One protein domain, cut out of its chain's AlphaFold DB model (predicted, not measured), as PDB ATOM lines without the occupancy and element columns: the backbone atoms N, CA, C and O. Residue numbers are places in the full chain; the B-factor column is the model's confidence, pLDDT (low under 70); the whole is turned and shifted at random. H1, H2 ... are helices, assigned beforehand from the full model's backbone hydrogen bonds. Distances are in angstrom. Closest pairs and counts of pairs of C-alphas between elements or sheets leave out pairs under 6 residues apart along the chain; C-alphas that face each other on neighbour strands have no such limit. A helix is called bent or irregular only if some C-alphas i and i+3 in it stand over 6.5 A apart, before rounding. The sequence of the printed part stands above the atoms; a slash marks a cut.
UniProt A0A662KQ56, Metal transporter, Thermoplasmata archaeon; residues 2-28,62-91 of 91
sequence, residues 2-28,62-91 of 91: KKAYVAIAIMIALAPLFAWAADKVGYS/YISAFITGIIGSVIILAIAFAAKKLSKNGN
ATOM      1  N   LYS A   2     139.081 200.165 171.084       84.19
ATOM      2  CA  LYS A   2     139.098 201.432 170.308       84.19
ATOM      3  C   LYS A   2     139.457 202.675 171.141       84.19
ATOM      4  O   LYS A   2     140.285 203.467 170.717       84.19
ATOM      5  N   LYS A   3     138.913 202.789 172.360       95.50
ATOM      6  CA  LYS A   3     139.217 203.892 173.292       95.50
ATOM      7  C   LYS A   3     140.704 203.978 173.673       95.50
ATOM      8  O   LYS A   3     141.214 205.074 173.833       95.50
ATOM      9  N   ALA A   4     141.394 202.839 173.783       94.12
ATOM     10  CA  ALA A   4     142.812 202.807 174.143       94.12
ATOM     11  C   ALA A   4     143.691 203.345 173.006       94.12
ATOM     12  O   ALA A   4     144.574 204.149 173.256       94.12
ATOM     13  N   TYR A   5     143.403 202.979 171.751       95.19
ATOM     14  CA  TYR A   5     144.122 203.533 170.598       95.19
ATOM     15  C   TYR A   5     143.902 205.037 170.440       95.19
ATOM     16  O   TYR A   5     144.837 205.757 170.116       95.19
ATOM     17  N   VAL A   6     142.685 205.516 170.719       97.31
ATOM     18  CA  VAL A   6     142.396 206.957 170.747       97.31
ATOM     19  C   VAL A   6     143.201 207.648 171.848       97.31
ATOM     20  O   VAL A   6     143.806 208.677 171.587       97.31
ATOM     21  N   ALA A   7     143.270 207.069 173.050       97.38
ATOM     22  CA  ALA A   7     144.084 207.618 174.132       97.38
ATOM     23  C   ALA A   7     145.578 207.668 173.766       97.38
ATOM     24  O   ALA A   7     146.200 208.707 173.949       97.38
ATOM     25  N   ILE A   8     146.128 206.596 173.179       96.81
ATOM     26  CA  ILE A   8     147.519 206.564 172.694       96.81
ATOM     27  C   ILE A   8     147.748 207.666 171.654       96.81
ATOM     28  O   ILE A   8     148.701 208.427 171.772       96.81
ATOM     29  N   ALA A   9     146.855 207.800 170.670       96.69
ATOM     30  CA  ALA A   9     146.968 208.837 169.648       96.69
ATOM     31  C   ALA A   9     146.932 210.252 170.248       96.69
ATOM     32  O   ALA A   9     147.721 211.102 169.846       96.69
ATOM     33  N   ILE A  10     146.062 210.494 171.235       97.81
ATOM     34  CA  ILE A  10     146.005 211.770 171.961       97.81
ATOM     35  C   ILE A  10     147.317 212.020 172.710       97.81
ATOM     36  O   ILE A  10     147.865 213.110 172.602       97.81
ATOM     37  N   MET A  11     147.851 211.030 173.429       97.25
ATOM     38  CA  MET A  11     149.115 211.191 174.157       97.25
ATOM     39  C   MET A  11     150.285 211.500 173.219       97.25
ATOM     40  O   MET A  11     151.056 212.412 173.500       97.25
ATOM     41  N   ILE A  12     150.376 210.808 172.081       97.00
ATOM     42  CA  ILE A  12     151.390 211.082 171.053       97.00
ATOM     43  C   ILE A  12     151.229 212.506 170.506       97.00
ATOM     44  O   ILE A  12     152.211 213.230 170.382       97.00
ATOM     45  N   ALA A  13     149.999 212.934 170.209       96.69
ATOM     46  CA  ALA A  13     149.735 214.278 169.699       96.69
ATOM     47  C   ALA A  13     150.049 215.383 170.723       96.69
ATOM     48  O   ALA A  13     150.420 216.487 170.333       96.69
ATOM     49  N   LEU A  14     149.917 215.093 172.021       97.44
ATOM     50  CA  LEU A  14     150.261 216.021 173.098       97.44
ATOM     51  C   LEU A  14     151.763 216.045 173.420       97.44
ATOM     52  O   LEU A  14     152.224 217.020 174.004       97.44
ATOM     53  N   ALA A  15     152.541 215.026 173.042       94.81
ATOM     54  CA  ALA A  15     153.967 214.951 173.377       94.81
ATOM     55  C   ALA A  15     154.786 216.183 172.920       94.81
ATOM     56  O   ALA A  15     155.528 216.724 173.741       94.81
ATOM     57  N   PRO A  16     154.614 216.724 171.694       95.00
ATOM     58  CA  PRO A  16     155.305 217.947 171.275       95.00
ATOM     59  C   PRO A  16     154.930 219.165 172.119       95.00
ATOM     60  O   PRO A  16     155.771 220.023 172.373       95.00
ATOM     61  N   LEU A  17     153.671 219.237 172.566       95.88
ATOM     62  CA  LEU A  17     153.187 220.323 173.416       95.88
ATOM     63  C   LEU A  17     153.853 220.270 174.794       95.88
ATOM     64  O   LEU A  17     154.249 221.310 175.312       95.88
ATOM     65  N   PHE A  18     154.007 219.075 175.366       92.81
ATOM     66  CA  PHE A  18     154.723 218.896 176.629       92.81
ATOM     67  C   PHE A  18     156.213 219.210 176.496       92.81
ATOM     68  O   PHE A  18     156.741 219.920 177.345       92.81
ATOM     69  N   ALA A  19     156.864 218.766 175.416       91.31
ATOM     70  CA  ALA A  19     158.263 219.097 175.146       91.31
ATOM     71  C   ALA A  19     158.475 220.616 175.020       91.31
ATOM     72  O   ALA A  19     159.396 221.178 175.604       91.31
ATOM     73  N   TRP A  20     157.574 221.305 174.316       94.31
ATOM     74  CA  TRP A  20     157.592 222.765 174.226       94.31
ATOM     75  C   TRP A  20     157.335 223.448 175.573       94.31
ATOM     76  O   TRP A  20     158.011 224.417 175.912       94.31
ATOM     77  N   ALA A  21     156.370 222.962 176.352       94.00
ATOM     78  CA  ALA A  21     156.061 223.539 177.654       94.00
ATOM     79  C   ALA A  21     157.224 223.374 178.645       94.00
ATOM     80  O   ALA A  21     157.518 224.316 179.379       94.00
ATOM     81  N   ALA A  22     157.897 222.219 178.633       91.69
ATOM     82  CA  ALA A  22     159.078 221.939 179.446       91.69
ATOM     83  C   ALA A  22     160.219 222.921 179.139       91.69
ATOM     84  O   ALA A  22     160.747 223.559 180.048       91.69
ATOM     85  N   ASP A  23     160.505 223.134 177.854       91.38
ATOM     86  CA  ASP A  23     161.485 224.120 177.388       91.38
ATOM     87  C   ASP A  23     161.121 225.547 177.846       91.38
ATOM     88  O   ASP A  23     161.953 226.295 178.357       91.38
ATOM     89  N   LYS A  24     159.834 225.921 177.783       95.62
ATOM     90  CA  LYS A  24     159.378 227.254 178.216       95.62
ATOM     91  C   LYS A  24     159.542 227.540 179.699       95.62
ATOM     92  O   LYS A  24     159.679 228.708 180.057       95.62
ATOM     93  N   VAL A  25     159.491 226.517 180.542       95.88
ATOM     94  CA  VAL A  25     159.670 226.678 181.989       95.88
ATOM     95  C   VAL A  25     161.105 226.396 182.435       95.88
ATOM     96  O   VAL A  25     161.374 226.478 183.629       95.88
ATOM     97  N   GLY A  26     162.011 226.083 181.500       91.94
ATOM     98  CA  GLY A  26     163.380 225.680 181.820       91.94
ATOM     99  C   GLY A  26     163.413 224.413 182.671       91.94
ATOM    100  O   GLY A  26     164.162 224.344 183.640       91.94
ATOM    101  N   TYR A  27     162.531 223.454 182.376       91.31
ATOM    102  CA  TYR A  27     162.518 222.178 183.079       91.31
ATOM    103  C   TYR A  27     163.780 221.383 182.733       91.31
ATOM    104  O   TYR A  27     164.015 221.088 181.563       91.31
ATOM    105  N   SER A  28     164.511 220.984 183.768       89.06
ATOM    106  CA  SER A  28     165.582 219.989 183.703       89.06
ATOM    107  C   SER A  28     165.181 218.772 184.527       89.06
ATOM    108  O   SER A  28     164.521 218.907 185.569       89.06
ATOM    109  N   TYR A  62     160.628 218.811 169.294       93.62
ATOM    110  CA  TYR A  62     159.169 218.671 169.273       93.62
ATOM    111  C   TYR A  62     158.701 217.658 168.220       93.62
ATOM    112  O   TYR A  62     157.856 216.805 168.493       93.62
ATOM    113  N   ILE A  63     159.269 217.728 167.013       94.44
ATOM    114  CA  ILE A  63     158.992 216.771 165.934       94.44
ATOM    115  C   ILE A  63     159.561 215.401 166.307       94.44
ATOM    116  O   ILE A  63     158.912 214.382 166.066       94.44
ATOM    117  N   SER A  64     160.738 215.381 166.932       94.25
ATOM    118  CA  SER A  64     161.359 214.149 167.408       94.25
ATOM    119  C   SER A  64     160.470 213.424 168.415       94.25
ATOM    120  O   SER A  64     160.167 212.258 168.184       94.25
ATOM    121  N   ALA A  65     159.946 214.122 169.430       93.31
ATOM    122  CA  ALA A  65     159.027 213.562 170.426       93.31
ATOM    123  C   ALA A  65     157.763 212.947 169.798       93.31
ATOM    124  O   ALA A  65     157.297 211.888 170.220       93.31
ATOM    125  N   PHE A  66     157.215 213.578 168.754       95.56
ATOM    126  CA  PHE A  66     156.082 213.018 168.013       95.56
ATOM    127  C   PHE A  66     156.457 211.714 167.297       95.56
ATOM    128  O   PHE A  66     155.769 210.700 167.428       95.56
ATOM    129  N   ILE A  67     157.555 211.735 166.536       96.06
ATOM    130  CA  ILE A  67     157.992 210.604 165.711       96.06
ATOM    131  C   ILE A  67     158.397 209.419 166.587       96.06
ATOM    132  O   ILE A  67     157.931 208.302 166.350       96.06
ATOM    133  N   THR A  68     159.219 209.638 167.614       95.19
ATOM    134  CA  THR A  68     159.650 208.567 168.519       95.19
ATOM    135  C   THR A  68     158.484 208.033 169.347       95.19
ATOM    136  O   THR A  68     158.392 206.819 169.536       95.19
ATOM    137  N   GLY A  69     157.514 208.882 169.709       94.81
ATOM    138  CA  GLY A  69     156.245 208.465 170.308       94.81
ATOM    139  C   GLY A  69     155.437 207.506 169.422       94.81
ATOM    140  O   GLY A  69     154.946 206.481 169.910       94.81
ATOM    141  N   ILE A  70     155.338 207.777 168.114       96.81
ATOM    142  CA  ILE A  70     154.707 206.858 167.146       96.81
ATOM    143  C   ILE A  70     155.493 205.553 167.058       96.81
ATOM    144  O   ILE A  70     154.909 204.477 167.209       96.81
ATOM    145  N   ILE A  71     156.801 205.638 166.813       96.50
ATOM    146  CA  ILE A  71     157.658 204.471 166.578       96.50
ATOM    147  C   ILE A  71     157.643 203.545 167.796       96.50
ATOM    148  O   ILE A  71     157.341 202.359 167.654       96.50
ATOM    149  N   GLY A  72     157.882 204.082 168.994       94.69
ATOM    150  CA  GLY A  72     157.850 203.313 170.237       94.69
ATOM    151  C   GLY A  72     156.492 202.652 170.470       94.69
ATOM    152  O   GLY A  72     156.423 201.451 170.740       94.69
ATOM    153  N   SER A  73     155.398 203.392 170.266       96.31
ATOM    154  CA  SER A  73     154.042 202.846 170.410       96.31
ATOM    155  C   SER A  73     153.770 201.702 169.429       96.31
ATOM    156  O   SER A  73     153.224 200.668 169.819       96.31
ATOM    157  N   VAL A  74     154.167 201.852 168.163       97.12
ATOM    158  CA  VAL A  74     154.012 200.813 167.134       97.12
ATOM    159  C   VAL A  74     154.828 199.571 167.486       97.12
ATOM    160  O   VAL A  74     154.291 198.466 167.404       97.12
ATOM    161  N   ILE A  75     156.080 199.738 167.922       96.69
ATOM    162  CA  ILE A  75     156.950 198.629 168.335       96.69
ATOM    163  C   ILE A  75     156.304 197.844 169.479       96.69
ATOM    164  O   ILE A  75     156.144 196.627 169.377       96.69
ATOM    165  N   ILE A  76     155.865 198.526 170.540       96.44
ATOM    166  CA  ILE A  76     155.255 197.864 171.701       96.44
ATOM    167  C   ILE A  76     153.957 197.145 171.317       96.44
ATOM    168  O   ILE A  76     153.747 195.993 171.709       96.44
ATOM    169  N   LEU A  77     153.099 197.770 170.506       95.88
ATOM    170  CA  LEU A  77     151.869 197.135 170.024       95.88
ATOM    171  C   LEU A  77     152.155 195.913 169.139       95.88
ATOM    172  O   LEU A  77     151.458 194.901 169.258       95.88
ATOM    173  N   ALA A  78     153.178 195.982 168.284       97.06
ATOM    174  CA  ALA A  78     153.603 194.868 167.444       97.06
ATOM    175  C   ALA A  78     154.129 193.695 168.284       97.06
ATOM    176  O   ALA A  78     153.724 192.553 168.051       97.06
ATOM    177  N   ILE A  79     154.951 193.969 169.302       97.56
ATOM    178  CA  ILE A  79     155.454 192.956 170.242       97.56
ATOM    179  C   ILE A  79     154.293 192.301 170.994       97.56
ATOM    180  O   ILE A  79     154.196 191.074 171.028       97.56
ATOM    181  N   ALA A  80     153.365 193.091 171.541       95.06
ATOM    182  CA  ALA A  80     152.201 192.564 172.251       95.06
ATOM    183  C   ALA A  80     151.317 191.689 171.342       95.06
ATOM    184  O   ALA A  80     150.823 190.635 171.755       95.06
ATOM    185  N   PHE A  81     151.139 192.095 170.082       95.12
ATOM    186  CA  PHE A  81     150.414 191.306 169.090       95.12
ATOM    187  C   PHE A  81     151.138 189.995 168.751       95.12
ATOM    188  O   PHE A  81     150.497 188.940 168.706       95.12
ATOM    189  N   ALA A  82     152.457 190.041 168.554       96.38
ATOM    190  CA  ALA A  82     153.278 188.864 168.291       96.38
ATOM    191  C   ALA A  82     153.225 187.874 169.464       96.38
ATOM    192  O   ALA A  82     152.936 186.697 169.251       96.38
ATOM    193  N   ALA A  83     153.388 188.355 170.699       95.81
ATOM    194  CA  ALA A  83     153.285 187.544 171.911       95.81
ATOM    195  C   ALA A  83     151.914 186.854 172.022       95.81
ATOM    196  O   ALA A  83     151.835 185.646 172.253       95.81
ATOM    197  N   LYS A  84     150.823 187.587 171.758       95.06
ATOM    198  CA  LYS A  84     149.468 187.017 171.721       95.06
ATOM    199  C   LYS A  84     149.326 185.930 170.651       95.06
ATOM    200  O   LYS A  84     148.697 184.902 170.902       95.06
ATOM    201  N   LYS A  85     149.870 186.157 169.451       93.81
ATOM    202  CA  LYS A  85     149.804 185.191 168.344       93.81
ATOM    203  C   LYS A  85     150.567 183.907 168.678       93.81
ATOM    204  O   LYS A  85     150.039 182.826 168.443       93.81
ATOM    205  N   LEU A  86     151.762 184.027 169.254       94.38
ATOM    206  CA  LEU A  86     152.577 182.884 169.673       94.38
ATOM    207  C   LEU A  86     151.905 182.089 170.797       94.38
ATOM    208  O   LEU A  86     151.835 180.869 170.711       94.38
ATOM    209  N   SER A  87     151.325 182.769 171.791       91.81
ATOM    210  CA  SER A  87     150.566 182.111 172.864       91.81
ATOM    211  C   SER A  87     149.356 181.332 172.335       91.81
ATOM    212  O   SER A  87     149.077 180.242 172.820       91.81
ATOM    213  N   LYS A  88     148.660 181.844 171.311       78.31
ATOM    214  CA  LYS A  88     147.514 181.149 170.703       78.31
ATOM    215  C   LYS A  88     147.918 179.912 169.889       78.31
ATOM    216  O   LYS A  88     147.126 178.986 169.801       78.31
ATOM    217  N   ASN A  89     149.109 179.905 169.290       70.25
ATOM    218  CA  ASN A  89     149.615 178.782 168.492       70.25
ATOM    219  C   ASN A  89     150.255 177.661 169.333       70.25
ATOM    220  O   ASN A  89     150.562 176.611 168.781       70.25
ATOM    221  N   GLY A  90     150.501 177.895 170.626       59.94
ATOM    222  CA  GLY A  90     151.069 176.910 171.553       59.94
ATOM    223  C   GLY A  90     150.041 176.064 172.315       59.94
ATOM    224  O   GLY A  90     150.461 175.260 173.141       59.94
ATOM    225  N   ASN A  91     148.739 176.256 172.056       49.88
ATOM    226  CA  ASN A  91     147.627 175.457 172.588       49.88
ATOM    227  C   ASN A  91     146.966 174.643 171.476       49.88
ATOM    228  O   ASN A  91     146.463 175.281 170.521       49.88
TER     229      ASN A  91
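What this domain is: This is residues 2 to 28 and 62 to 91 of the 91 residues of the protein "Metal transporter" of Thermoplasmata archaeon (UniProt A0A662KQ56). Two long helices make a narrow V: the bent helix H1 meets the first part of H2 near residues 12 to 16, and the two spread apart toward residues 2 and 91. Beyond this meeting, residues 74 to 91, of which 74 to 89 belong to H2, stick out as a long arm. The printed part has 57 residues with two named helices, H1 then H2, and no named strand; the class is all helix. It is only just extended, close to loose, with a radius of gyration of the C-alphas of 15.7 A, and it spans 53 by 22 by 17 A.

How they stand to each other: H1, residues 2 to 24, was assigned as one helix by its hydrogen bonds but is bent: C-alphas 13 and 16 are 6.9 A apart. Its arms, H1a with residues 2 to 13 and H1b with residues 16 to 24, stand at a steep tilt of 36 degrees, only just past shallow. H1a touches H2, residues 62 to 89, with residues 8 to 13 alone, and H2 meets this touch with residues 66 to 73 alone. Their closest C-alphas, those of Ile 12 and Gly 69, are 5.6 A apart. They run opposite ways at a shallow tilt of 29 degrees. H1b touches H2, which takes part with residues 62 to 66 alone; the closest C-alphas, those of Pro 16 and Tyr 62, are 4.4 A apart. These two run opposite ways at a steep tilt of 43 degrees. In H1a, H1b and H2 every O i to N i+4 pair is within hydrogen-bond range.

Where its parts are: H1a begins at C-alpha 2 (139.098, 201.432, 170.308) and is 16.7 A long from first to last C-alpha. H1b is 12.3 A long. H2 is 41.0 A long, from C-alpha 62 (159.169, 218.671, 169.273) to C-alpha 89 (149.615, 178.782, 168.492).

The domain as a whole: The outline is a rod, and the C-alphas farthest apart, those of Val 25 and Asn 91, are 53.5 A apart. Residues 29 to 61 are not printed, and C-alphas 28 and 62 are 15.8 A apart across the cut. The mean pLDDT of the printed part is 92.7; residues 90 to 91 are under 70.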